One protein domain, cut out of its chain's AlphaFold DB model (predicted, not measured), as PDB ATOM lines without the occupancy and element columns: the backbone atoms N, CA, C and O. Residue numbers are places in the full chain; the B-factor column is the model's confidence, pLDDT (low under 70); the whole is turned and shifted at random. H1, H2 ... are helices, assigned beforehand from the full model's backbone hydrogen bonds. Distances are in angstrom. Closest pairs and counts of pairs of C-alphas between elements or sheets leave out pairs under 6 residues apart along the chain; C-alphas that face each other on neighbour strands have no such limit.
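This is residues 297 to 313, 397 to 456 and 572 to 587 of the 1170 residues of the protein "Peptidase_S8 domain-containing protein" of Monosporascus sp. MC13-8B (UniProt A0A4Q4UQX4). Three helices, H2, H3 and H4, run roughly lengthwise, H4 on one side between H2 and H3, while the short H1 and the unnamed residues 302 to 313 lie on the opposite side. The link of residues 422 to 438 crosses one end from H2 to H3, and residues 448 to 456 of H3 stick out; the contacts between helices are few, and H2 touches no helix. The printed part has 93 residues with four named helices, in the order H1, H2, H3, H4, and no named strand; its class is all helix. The whole is compact, with a radius of gyration of the C-alphas of 13.8 A and spans of 41 by 29 by 21 A.

H1 is residues 298 to 301, 5.0 A from first to last C-alpha, and begins with C-alpha 298 at (7.046, 37.087, 3.568). Residues 302 to 313 hold no named element. H2, residues 397 to 421, is the longest helix at 35.9 A; its C-alpha 397 is at (2.639, 41.437, 35.027). H3, residues 439 to 456, is 26.2 A long. H4, residues 575 to 587, is 18.7 A long and ends with C-alpha 587 at (27.049, 35.978, 3.043).

H1 and H2 are close but not clearly touching; their closest C-alphas, those of Leu 299 and Ile 416, are 6.8 A apart. H1 and H3 only just touch, with 3 pairs of C-alphas within 8 A, the closest those of His 300 and Pro 439 at 5.1 A; H3 does so with residues 439 to 442 alone. H2 and H4 are close but not clearly touching, the closest C-alphas being those of Lys 413 and Ile 578 at 6.9 A. They run the same way at a shallow tilt of 7 degrees. H3 touches H4 with residues 439 to 447 alone, and the closest C-alphas, those of Tyr 440 and Leu 582, are 6.1 A apart. These two run opposite ways at a shallow tilt of 30 degrees. H1 and H4 are apart, and so are H2 and H3. In H2, H3 and H4 every O i to N i+4 pair is within hydrogen-bond range; H1 is too short for such a pair, and its 1 pair of O i and N i+3 is not within range.

The C-alphas farthest apart, those of Pro 423 and Ala 456, are 42.1 A from each other. Residues 314 to 396 are not printed, with 9.4 A between C-alphas 313 and 397; residues 457 to 571 are not printed either, with 17.9 A between C-alphas 456 and 572. The link from H2 to H3, 17 residues, is long. Mean pLDDT of the printed part is 76.4, and 26 residues are under 70: residues 305 to 313, 397 to 399, 401, 448 to 456 and 572 to 575.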
ATOM      1  N   THR A 297       8.098  41.148   1.013       93.19
ATOM      2  CA  THR A 297       8.006  39.685   0.841       93.19
ATOM      3  C   THR A 297       7.652  39.039   2.190       93.19
ATOM      4  O   THR A 297       7.774  39.720   3.215       93.19
ATOM      5  N   PRO A 298       7.346  37.727   2.280       93.50
ATOM      6  CA  PRO A 298       7.046  37.087   3.568       93.50
ATOM      7  C   PRO A 298       8.193  37.193   4.589       93.50
ATOM      8  O   PRO A 298       7.966  37.159   5.796       93.50
ATOM      9  N   LEU A 299       9.436  37.364   4.114       92.69
ATOM     10  CA  LEU A 299      10.605  37.607   4.962       92.69
ATOM     11  C   LEU A 299      10.685  39.050   5.493       92.69
ATOM     12  O   LEU A 299      11.245  39.246   6.564       92.69
ATOM     13  N   HIS A 300      10.134  40.049   4.797       90.94
ATOM     14  CA  HIS A 300       9.975  41.398   5.362       90.94
ATOM     15  C   HIS A 300       8.899  41.388   6.452       90.94
ATOM     16  O   HIS A 300       9.124  41.878   7.556       90.94
ATOM     17  N   ASP A 301       7.764  40.747   6.173       90.25
ATOM     18  CA  ASP A 301       6.638  40.667   7.104       90.25
ATOM     19  C   ASP A 301       6.996  39.878   8.381       90.25
ATOM     20  O   ASP A 301       6.607  40.267   9.481       90.25
ATOM     21  N   ALA A 302       7.842  38.843   8.275       89.06
ATOM     22  CA  ALA A 302       8.399  38.117   9.427       89.06
ATOM     23  C   ALA A 302       9.314  38.971  10.328       89.06
ATOM     24  O   ALA A 302       9.628  38.568  11.450       89.06
ATOM     25  N   LEU A 303       9.754  40.136   9.845       85.88
ATOM     26  CA  LEU A 303      10.584  41.089  10.580       85.88
ATOM     27  C   LEU A 303       9.769  42.244  11.171       85.88
ATOM     28  O   LEU A 303      10.283  42.927  12.060       85.88
ATOM     29  N   ASP A 304       8.497  42.425  10.785       79.00
ATOM     30  CA  ASP A 304       7.598  43.376  11.447       79.00
ATOM     31  C   ASP A 304       6.976  42.821  12.742       79.00
ATOM     32  O   ASP A 304       5.762  42.781  12.963       79.00
ATOM     33  N   VAL A 305       7.852  42.433  13.668       67.44
ATOM     34  CA  VAL A 305       7.485  41.939  15.004       67.44
ATOM     35  C   VAL A 305       6.777  42.986  15.882       67.44
ATOM     36  O   VAL A 305       6.297  42.642  16.964       67.44
ATOM     37  N   LYS A 306       6.643  44.245  15.427       63.53
ATOM     38  CA  LYS A 306       5.899  45.310  16.129       63.53
ATOM     39  C   LYS A 306       4.446  44.920  16.402       63.53
ATOM     40  O   LYS A 306       3.924  45.270  17.454       63.53
ATOM     41  N   ASN A 307       3.829  44.151  15.504       58.47
ATOM     42  CA  ASN A 307       2.433  43.715  15.625       58.47
ATOM     43  C   ASN A 307       2.211  42.657  16.726       58.47
ATOM     44  O   ASN A 307       1.073  42.411  17.124       58.47
ATOM     45  N   PHE A 308       3.287  42.048  17.239       62.00
ATOM     46  CA  PHE A 308       3.228  40.929  18.189       62.00
ATOM     47  C   PHE A 308       3.898  41.222  19.542       62.00
ATOM     48  O   PHE A 308       3.575  40.575  20.539       62.00
ATOM     49  N   ILE A 309       4.815  42.195  19.610       65.31
ATOM     50  CA  ILE A 309       5.478  42.605  20.857       65.31
ATOM     51  C   ILE A 309       4.527  43.472  21.691       65.31
ATOM     52  O   ILE A 309       4.163  44.584  21.307       65.31
ATOM     53  N   ARG A 310       4.180  43.009  22.896       59.81
ATOM     54  CA  ARG A 310       3.379  43.786  23.849       59.81
ATOM     55  C   ARG A 310       4.227  44.916  24.455       59.81
ATOM     56  O   ARG A 310       5.317  44.635  24.972       59.81
ATOM     57  N   PRO A 311       3.765  46.182  24.435       55.66
ATOM     58  CA  PRO A 311       4.479  47.282  25.071       55.66
ATOM     59  C   PRO A 311       4.475  47.103  26.592       55.66
ATOM     60  O   PRO A 311       3.423  46.949  27.213       55.66
ATOM     61  N   VAL A 312       5.659  47.147  27.207       54.06
ATOM     62  CA  VAL A 312       5.791  47.089  28.668       54.06
ATOM     63  C   VAL A 312       5.333  48.431  29.242       54.06
ATOM     64  O   VAL A 312       6.070  49.416  29.214       54.06
ATOM     65  N   ALA A 313       4.097  48.476  29.740       47.94
ATOM     66  CA  ALA A 313       3.565  49.643  30.433       47.94
ATOM     67  C   ALA A 313       4.441  50.008  31.647       47.94
ATOM     68  O   ALA A 313       5.021  49.135  32.298       47.94
ATOM     69  N   ILE A 397       3.075  40.934  36.341       67.25
ATOM     70  CA  ILE A 397       2.639  41.437  35.027       67.25
ATOM     71  C   ILE A 397       3.833  41.740  34.104       67.25
ATOM     72  O   ILE A 397       3.808  41.378  32.929       67.25
ATOM     73  N   CYS A 398       4.897  42.373  34.610       66.19
ATOM     74  CA  CYS A 398       6.100  42.651  33.818       66.19
ATOM     75  C   CYS A 398       6.847  41.368  33.441       66.19
ATOM     76  O   CYS A 398       7.307  41.259  32.309       66.19
ATOM     77  N   LEU A 399       6.931  40.394  34.355       69.81
ATOM     78  CA  LEU A 399       7.542  39.093  34.081       69.81
ATOM     79  C   LEU A 399       6.738  38.307  33.031       69.81
ATOM     80  O   LEU A 399       7.307  37.831  32.055       69.81
ATOM     81  N   GLU A 400       5.412  38.246  33.173       70.81
ATOM     82  CA  GLU A 400       4.512  37.615  32.198       70.81
ATOM     83  C   GLU A 400       4.594  38.292  30.819       70.81
ATOM     84  O   GLU A 400       4.646  37.604  29.802       70.81
ATOM     85  N   THR A 401       4.683  39.626  30.773       68.06
ATOM     86  CA  THR A 401       4.872  40.387  29.523       68.06
ATOM     87  C   THR A 401       6.240  40.107  28.890       68.06
ATOM     88  O   THR A 401       6.327  39.948  27.673       68.06
ATOM     89  N   HIS A 402       7.307  39.998  29.693       70.56
ATOM     90  CA  HIS A 402       8.646  39.646  29.212       70.56
ATOM     91  C   HIS A 402       8.656  38.246  28.589       70.56
ATOM     92  O   HIS A 402       9.002  38.103  27.420       70.56
ATOM     93  N   THR A 403       8.173  37.231  29.312       73.44
ATOM     94  CA  THR A 403       8.120  35.845  28.820       73.44
ATOM     95  C   THR A 403       7.216  35.689  27.590       73.44
ATOM     96  O   THR A 403       7.526  34.902  26.692       73.44
ATOM     97  N   GLN A 404       6.130  36.464  27.486       73.44
ATOM     98  CA  GLN A 404       5.305  36.522  26.270       73.44
ATOM     99  C   GLN A 404       6.092  37.094  25.081       73.44
ATOM    100  O   GLN A 404       6.120  36.472  24.020       73.44
ATOM    101  N   ASN A 405       6.788  38.220  25.265       74.25
ATOM    102  CA  ASN A 405       7.611  38.834  24.220       74.25
ATOM    103  C   ASN A 405       8.788  37.929  23.801       74.25
ATOM    104  O   ASN A 405       9.029  37.761  22.607       74.25
ATOM    105  N   GLU A 406       9.473  37.272  24.744       74.81
ATOM    106  CA  GLU A 406      10.502  36.261  24.449       74.81
ATOM    107  C   GLU A 406       9.946  35.094  23.624       74.81
ATOM    108  O   GLU A 406      10.597  34.629  22.688       74.81
ATOM    109  N   THR A 407       8.733  34.630  23.938       79.19
ATOM    110  CA  THR A 407       8.076  33.535  23.208       79.19
ATOM    111  C   THR A 407       7.742  33.946  21.773       79.19
ATOM    112  O   THR A 407       8.052  33.206  20.838       79.19
ATOM    113  N   VAL A 408       7.191  35.151  21.588       77.00
ATOM    114  CA  VAL A 408       6.939  35.763  20.270       77.00
ATOM    115  C   VAL A 408       8.228  35.856  19.452       77.00
ATOM    116  O   VAL A 408       8.272  35.401  18.312       77.00
ATOM    117  N   LEU A 409       9.305  36.383  20.034       75.94
ATOM    118  CA  LEU A 409      10.571  36.589  19.328       75.94
ATOM    119  C   LEU A 409      11.339  35.283  19.079       75.94
ATOM    120  O   LEU A 409      12.038  35.171  18.072       75.94
ATOM    121  N   LYS A 410      11.153  34.255  19.915       81.62
ATOM    122  CA  LYS A 410      11.612  32.887  19.628       81.62
ATOM    123  C   LYS A 410      10.850  32.270  18.448       81.62
ATOM    124  O   LYS A 410      11.486  31.641  17.605       81.62
ATOM    125  N   LYS A 411       9.530  32.483  18.348       83.00
ATOM    126  CA  LYS A 411       8.725  32.039  17.196       83.00
ATOM    127  C   LYS A 411       9.122  32.777  15.913       83.00
ATOM    128  O   LYS A 411       9.365  32.128  14.903       83.00
ATOM    129  N   ALA A 412       9.290  34.099  15.969       82.50
ATOM    130  CA  ALA A 412       9.763  34.898  14.836       82.50
ATOM    131  C   ALA A 412      11.145  34.431  14.343       82.50
ATOM    132  O   ALA A 412      11.319  34.195  13.151       82.50
ATOM    133  N   LYS A 413      12.102  34.188  15.253       83.75
ATOM    134  CA  LYS A 413      13.409  33.590  14.917       83.75
ATOM    135  C   LYS A 413      13.266  32.231  14.214       83.75
ATOM    136  O   LYS A 413      13.946  32.014  13.218       83.75
ATOM    137  N   ASN A 414      12.365  31.356  14.675       88.31
ATOM    138  CA  ASN A 414      12.108  30.063  14.026       88.31
ATOM    139  C   ASN A 414      11.509  30.222  12.617       88.31
ATOM    140  O   ASN A 414      11.949  29.559  11.684       88.31
ATOM    141  N   ILE A 415      10.549  31.137  12.438       89.75
ATOM    142  CA  ILE A 415       9.956  31.462  11.131       89.75
ATOM    143  C   ILE A 415      11.026  31.989  10.164       89.75
ATOM    144  O   ILE A 415      11.112  31.512   9.036       89.75
ATOM    145  N   ILE A 416      11.883  32.914  10.605       90.12
ATOM    146  CA  ILE A 416      12.973  33.483   9.793       90.12
ATOM    147  C   ILE A 416      13.991  32.403   9.396       90.12
ATOM    148  O   ILE A 416      14.357  32.318   8.223       90.12
ATOM    149  N   ASP A 417      14.406  31.547  10.335       88.81
ATOM    150  CA  ASP A 417      15.306  30.422  10.053       88.81
ATOM    151  C   ASP A 417      14.673  29.425   9.060       88.81
ATOM    152  O   ASP A 417      15.349  28.972   8.136       88.81
ATOM    153  N   LEU A 418      13.376  29.113   9.198       91.69
ATOM    154  CA  LEU A 418      12.643  28.224   8.286       91.69
ATOM    155  C   LEU A 418      12.486  28.820   6.881       91.69
ATOM    156  O   LEU A 418      12.678  28.098   5.903       91.69
ATOM    157  N   LEU A 419      12.183  30.117   6.759       91.62
ATOM    158  CA  LEU A 419      12.156  30.818   5.470       91.62
ATOM    159  C   LEU A 419      13.538  30.741   4.799       91.62
ATOM    160  O   LEU A 419      13.647  30.311   3.653       91.62
ATOM    161  N   LEU A 420      14.608  31.087   5.522       89.06
ATOM    162  CA  LEU A 420      15.979  31.148   4.994       89.06
ATOM    163  C   LEU A 420      16.647  29.776   4.794       89.06
ATOM    164  O   LEU A 420      17.680  29.686   4.123       89.06
ATOM    165  N   ALA A 421      16.067  28.701   5.329       87.56
ATOM    166  CA  ALA A 421      16.473  27.328   5.040       87.56
ATOM    167  C   ALA A 421      16.015  26.843   3.651       87.56
ATOM    168  O   ALA A 421      16.635  25.936   3.090       87.56
ATOM    169  N   ARG A 422      14.956  27.431   3.074       86.62
ATOM    170  CA  ARG A 422      14.410  27.037   1.761       86.62
ATOM    171  C   ARG A 422      15.278  27.604   0.624       86.62
ATOM    172  O   ARG A 422      15.775  28.722   0.771       86.62
ATOM    173  N   PRO A 423      15.452  26.899  -0.518       77.88
ATOM    174  CA  PRO A 423      16.443  27.282  -1.533       77.88
ATOM    175  C   PRO A 423      16.279  28.724  -2.024       77.88
ATOM    176  O   PRO A 423      17.216  29.517  -1.941       77.88
ATOM    177  N   ARG A 424      15.056  29.094  -2.427       80.75
ATOM    178  CA  ARG A 424      14.710  30.456  -2.872       80.75
ATOM    179  C   ARG A 424      14.336  31.423  -1.752       80.75
ATOM    180  O   ARG A 424      14.286  32.626  -1.979       80.75
ATOM    181  N   GLY A 425      14.154  30.938  -0.524       80.88
ATOM    182  CA  GLY A 425      13.933  31.802   0.637       80.88
ATOM    183  C   GLY A 425      15.122  32.715   0.941       80.88
ATOM    184  O   GLY A 425      14.942  33.820   1.444       80.88
ATOM    185  N   LYS A 426      16.333  32.309   0.540       85.00
ATOM    186  CA  LYS A 426      17.532  33.156   0.599       85.00
ATOM    187  C   LYS A 426      17.501  34.296  -0.422       85.00
ATOM    188  O   LYS A 426      17.915  35.399  -0.073       85.00
ATOM    189  N   ASP A 427      16.974  34.083  -1.635       86.88
ATOM    190  CA  ASP A 427      16.878  35.133  -2.670       86.88
ATOM    191  C   ASP A 427      16.137  36.376  -2.143       86.88
ATOM    192  O   ASP A 427      16.520  37.502  -2.468       86.88
ATOM    193  N   ALA A 428      15.143  36.185  -1.264       88.56
ATOM    194  CA  ALA A 428      14.363  37.252  -0.636       88.56
ATOM    195  C   ALA A 428      15.210  38.287   0.133       88.56
ATOM    196  O   ALA A 428      14.792  39.436   0.238       88.56
ATOM    197  N   LEU A 429      16.421  37.939   0.594       88.38
ATOM    198  CA  LEU A 429      17.375  38.893   1.187       88.38
ATOM    199  C   LEU A 429      17.886  39.950   0.191       88.38
ATOM    200  O   LEU A 429      18.357  41.003   0.611       88.38
ATOM    201  N   THR A 430      17.811  39.682  -1.115       85.75
ATOM    202  CA  THR A 430      18.187  40.638  -2.176       85.75
ATOM    203  C   THR A 430      16.998  41.419  -2.732       85.75
ATOM    204  O   THR A 430      17.182  42.430  -3.416       85.75
ATOM    205  N   ILE A 431      15.774  40.983  -2.432       86.62
ATOM    206  CA  ILE A 431      14.554  41.660  -2.862       86.62
ATOM    207  C   ILE A 431      14.345  42.880  -1.971       86.62
ATOM    208  O   ILE A 431      14.559  42.820  -0.765       86.62
ATOM    209  N   HIS A 432      13.958  43.994  -2.585       85.75
ATOM    210  CA  HIS A 432      13.720  45.250  -1.889       85.75
ATOM    211  C   HIS A 432      12.239  45.626  -1.953       85.75
ATOM    212  O   HIS A 432      11.588  45.399  -2.978       85.75
ATOM    213  N   ASN A 433      11.727  46.251  -0.898       84.50
ATOM    214  CA  ASN A 433      10.386  46.833  -0.880       84.50
ATOM    215  C   ASN A 433      10.317  48.195  -1.616       84.50
ATOM    216  O   ASN A 433      11.299  48.633  -2.225       84.50
ATOM    217  N   SER A 434       9.159  48.860  -1.604       80.94
ATOM    218  CA  SER A 434       8.888  50.136  -2.292       80.94
ATOM    219  C   SER A 434       9.820  51.267  -1.842       80.94
ATOM    220  O   SER A 434      10.322  52.027  -2.672       80.94
ATOM    221  N   ALA A 435      10.146  51.323  -0.547       72.75
ATOM    222  CA  ALA A 435      11.111  52.258   0.033       72.75
ATOM    223  C   ALA A 435      12.573  51.965  -0.377       72.75
ATOM    224  O   ALA A 435      13.493  52.724  -0.038       72.75
ATOM    225  N   GLY A 436      12.816  50.874  -1.108       75.62
ATOM    226  CA  GLY A 436      14.143  50.424  -1.493       75.62
ATOM    227  C   GLY A 436      14.934  49.894  -0.302       75.62
ATOM    228  O   GLY A 436      16.119  50.198  -0.196       75.62
ATOM    229  N   LEU A 437      14.297  49.147   0.605       82.12
ATOM    230  CA  LEU A 437      14.947  48.449   1.718       82.12
ATOM    231  C   LEU A 437      14.899  46.935   1.480       82.12
ATOM    232  O   LEU A 437      13.867  46.423   1.064       82.12
ATOM    233  N   SER A 438      16.009  46.240   1.738       87.38
ATOM    234  CA  SER A 438      16.072  44.776   1.866       87.38
ATOM    235  C   SER A 438      15.539  44.331   3.243       87.38
ATOM    236  O   SER A 438      15.433  45.178   4.134       87.38
ATOM    237  N   PRO A 439      15.320  43.027   3.513       89.31
ATOM    238  CA  PRO A 439      14.912  42.562   4.844       89.31
ATOM    239  C   PRO A 439      15.896  42.967   5.956       89.31
ATOM    240  O   PRO A 439      15.484  43.386   7.039       89.31
ATOM    241  N   TYR A 440      17.207  42.916   5.683       87.62
ATOM    242  CA  TYR A 440      18.230  43.377   6.628       87.62
ATOM    243  C   TYR A 440      18.116  44.883   6.899       87.62
ATOM    244  O   TYR A 440      18.103  45.304   8.055       87.62
ATOM    245  N   LEU A 441      17.989  45.694   5.844       82.38
ATOM    246  CA  LEU A 441      17.892  47.152   5.960       82.38
ATOM    247  C   LEU A 441      16.565  47.608   6.583       82.38
ATOM    248  O   LEU A 441      16.556  48.600   7.305       82.38
ATOM    249  N   TYR A 442      15.474  46.874   6.352       83.56
ATOM    250  CA  TYR A 442      14.161  47.098   6.957       83.56
ATOM    251  C   TYR A 442      14.238  46.956   8.485       83.56
ATOM    252  O   TYR A 442      13.905  47.894   9.215       83.56
ATOM    253  N   LEU A 443      14.789  45.839   8.983       82.56
ATOM    254  CA  LEU A 443      15.004  45.650  10.422       82.56
ATOM    255  C   LEU A 443      16.045  46.635  10.989       82.56
ATOM    256  O   LEU A 443      15.861  47.148  12.094       82.56
ATOM    257  N   TYR A 444      17.119  46.929  10.250       79.88
ATOM    258  CA  TYR A 444      18.176  47.841  10.703       79.88
ATOM    259  C   TYR A 444      17.665  49.281  10.864       79.88
ATOM    260  O   TYR A 444      17.910  49.907  11.896       79.88
ATOM    261  N   ALA A 445      16.908  49.792   9.887       74.31
ATOM    262  CA  ALA A 445      16.311  51.125   9.943       74.31
ATOM    263  C   ALA A 445      15.296  51.246  11.092       74.31
ATOM    264  O   ALA A 445      15.297  52.250  11.808       74.31
ATOM    265  N   PHE A 446      14.481  50.207  11.325       72.94
ATOM    266  CA  PHE A 446      13.593  50.156  12.489       72.94
ATOM    267  C   PHE A 446      14.378  50.210  13.809       72.94
ATOM    268  O   PHE A 446      14.079  51.051  14.659       72.94
ATOM    269  N   TYR A 447      15.405  49.369  13.961       70.38
ATOM    270  CA  TYR A 447      16.243  49.317  15.161       70.38
ATOM    271  C   TYR A 447      16.944  50.659  15.445       70.38
ATOM    272  O   TYR A 447      16.921  51.132  16.583       70.38
ATOM    273  N   HIS A 448      17.509  51.311  14.421       67.56
ATOM    274  CA  HIS A 448      18.214  52.588  14.577       67.56
ATOM    275  C   HIS A 448      17.263  53.729  14.975       67.56
ATOM    276  O   HIS A 448      17.496  54.399  15.983       67.56
ATOM    277  N   LYS A 449      16.137  53.888  14.261       66.31
ATOM    278  CA  LYS A 449      15.115  54.898  14.585       66.31
ATOM    279  C   LYS A 449      14.580  54.720  16.008       66.31
ATOM    280  O   LYS A 449      14.478  55.680  16.769       66.31
ATOM    281  N   TRP A 450      14.259  53.484  16.390       64.50
ATOM    282  CA  TRP A 450      13.777  53.181  17.735       64.50
ATOM    283  C   TRP A 450      14.835  53.529  18.808       64.50
ATOM    284  O   TRP A 450      14.486  54.084  19.854       64.50
ATOM    285  N   ALA A 451      16.128  53.295  18.545       61.53
ATOM    286  CA  ALA A 451      17.209  53.630  19.476       61.53
ATOM    287  C   ALA A 451      17.382  55.152  19.655       61.53
ATOM    288  O   ALA A 451      17.565  55.627  20.781       61.53
ATOM    289  N   GLU A 452      17.254  55.928  18.574       62.53
ATOM    290  CA  GLU A 452      17.241  57.396  18.614       62.53
ATOM    291  C   GLU A 452      16.083  57.935  19.463       62.53
ATOM    292  O   GLU A 452      16.301  58.784  20.333       62.53
ATOM    293  N   GLU A 453      14.868  57.402  19.287       62.34
ATOM    294  CA  GLU A 453      13.699  57.796  20.080       62.34
ATOM    295  C   GLU A 453      13.902  57.547  21.586       62.34
ATOM    296  O   GLU A 453      13.519  58.381  22.414       62.34
ATOM    297  N   GLN A 454      14.538  56.434  21.976       57.91
ATOM    298  CA  GLN A 454      14.904  56.200  23.381       57.91
ATOM    299  C   GLN A 454      16.010  57.153  23.858       57.91
ATOM    300  O   GLN A 454      15.962  57.648  24.988       57.91
ATOM    301  N   GLY A 455      16.988  57.469  23.003       55.75
ATOM    302  CA  GLY A 455      18.033  58.460  23.273       55.75
ATOM    303  C   GLY A 455      17.496  59.889  23.449       55.75
ATOM    304  O   GLY A 455      18.040  60.659  24.247       55.75
ATOM    305  N   ALA A 456      16.412  60.243  22.756       51.88
ATOM    306  CA  ALA A 456      15.687  61.501  22.925       51.88
ATOM    307  C   ALA A 456      14.862  61.509  24.224       51.88
ATOM    308  O   ALA A 456      15.006  62.427  25.036       51.88
ATOM    309  N   ASP A 572      16.898  44.969  24.127       49.78
ATOM    310  CA  ASP A 572      17.774  43.801  23.939       49.78
ATOM    311  C   ASP A 572      17.015  42.499  23.605       49.78
ATOM    312  O   ASP A 572      17.614  41.427  23.595       49.78
ATOM    313  N   ILE A 573      15.709  42.536  23.282       51.00
ATOM    314  CA  ILE A 573      14.885  41.310  23.098       51.00
ATOM    315  C   ILE A 573      15.212  40.505  21.802       51.00
ATOM    316  O   ILE A 573      14.415  39.713  21.303       51.00
ATOM    317  N   GLY A 574      16.408  40.675  21.233       58.56
ATOM    318  CA  GLY A 574      16.949  39.807  20.184       58.56
ATOM    319  C   GLY A 574      16.794  40.296  18.743       58.56
ATOM    320  O   GLY A 574      17.128  39.546  17.827       58.56
ATOM    321  N   CYS A 575      16.358  41.541  18.509       67.12
ATOM    322  CA  CYS A 575      16.455  42.170  17.181       67.12
ATOM    323  C   CYS A 575      17.914  42.250  16.697       67.12
ATOM    324  O   CYS A 575      18.175  42.068  15.510       67.12
ATOM    325  N   LYS A 576      18.869  42.436  17.621       72.00
ATOM    326  CA  LYS A 576      20.312  42.348  17.358       72.00
ATOM    327  C   LYS A 576      20.712  40.957  16.849       72.00
ATOM    328  O   LYS A 576      21.329  40.859  15.795       72.00
ATOM    329  N   ASP A 577      20.279  39.888  17.520       76.06
ATOM    330  CA  ASP A 577      20.540  38.506  17.090       76.06
ATOM    331  C   ASP A 577      19.928  38.211  15.712       76.06
ATOM    332  O   ASP A 577      20.506  37.468  14.921       76.06
ATOM    333  N   ILE A 578      18.749  38.773  15.415       80.19
ATOM    334  CA  ILE A 578      18.100  38.627  14.106       80.19
ATOM    335  C   ILE A 578      18.896  39.384  13.034       80.19
ATOM    336  O   ILE A 578      19.144  38.819  11.974       80.19
ATOM    337  N   LEU A 579      19.374  40.605  13.305       80.62
ATOM    338  CA  LEU A 579      20.279  41.326  12.400       80.62
ATOM    339  C   LEU A 579      21.577  40.545  12.148       80.62
ATOM    340  O   LEU A 579      22.007  40.437  11.003       80.62
ATOM    341  N   GLU A 580      22.181  39.962  13.184       81.12
ATOM    342  CA  GLU A 580      23.392  39.137  13.070       81.12
ATOM    343  C   GLU A 580      23.139  37.839  12.282       81.12
ATOM    344  O   GLU A 580      23.965  37.455  11.451       81.12
ATOM    345  N   ARG A 581      21.962  37.216  12.440       82.62
ATOM    346  CA  ARG A 581      21.516  36.071  11.627       82.62
ATOM    347  C   ARG A 581      21.296  36.449  10.166       82.62
ATOM    348  O   ARG A 581      21.912  35.837   9.301       82.62
ATOM    349  N   LEU A 582      20.472  37.462   9.878       85.88
ATOM    350  CA  LEU A 582      20.217  37.959   8.515       85.88
ATOM    351  C   LEU A 582      21.526  38.319   7.801       85.88
ATOM    352  O   LEU A 582      21.720  37.969   6.638       85.88
ATOM    353  N   ARG A 583      22.456  38.951   8.524       82.81
ATOM    354  CA  ARG A 583      23.812  39.248   8.059       82.81
ATOM    355  C   ARG A 583      24.595  37.974   7.732       82.81
ATOM    356  O   ARG A 583      25.109  37.867   6.623       82.81
ATOM    357  N   GLY A 584      24.606  36.977   8.617       79.88
ATOM    358  CA  GLY A 584      25.198  35.661   8.346       79.88
ATOM    359  C   GLY A 584      24.602  34.960   7.115       79.88
ATOM    360  O   GLY A 584      25.343  34.447   6.277       79.88
ATOM    361  N   PHE A 585      23.277  34.999   6.944       81.75
ATOM    362  CA  PHE A 585      22.607  34.468   5.753       81.75
ATOM    363  C   PHE A 585      22.931  35.265   4.476       81.75
ATOM    364  O   PHE A 585      23.063  34.658   3.414       81.75
ATOM    365  N   SER A 586      23.138  36.587   4.562       79.44
ATOM    366  CA  SER A 586      23.506  37.430   3.410       79.44
ATOM    367  C   SER A 586      24.836  37.022   2.759       79.44
ATOM    368  O   SER A 586      25.003  37.129   1.545       79.44
ATOM    369  N   PHE A 587      25.768  36.476   3.543       73.75
ATOM    370  CA  PHE A 587      27.049  35.978   3.043       73.75
ATOM    371  C   PHE A 587      26.903  34.654   2.278       73.75
ATOM    372  O   PHE A 587      27.624  34.404   1.315       73.75
TER     373      PHE A 587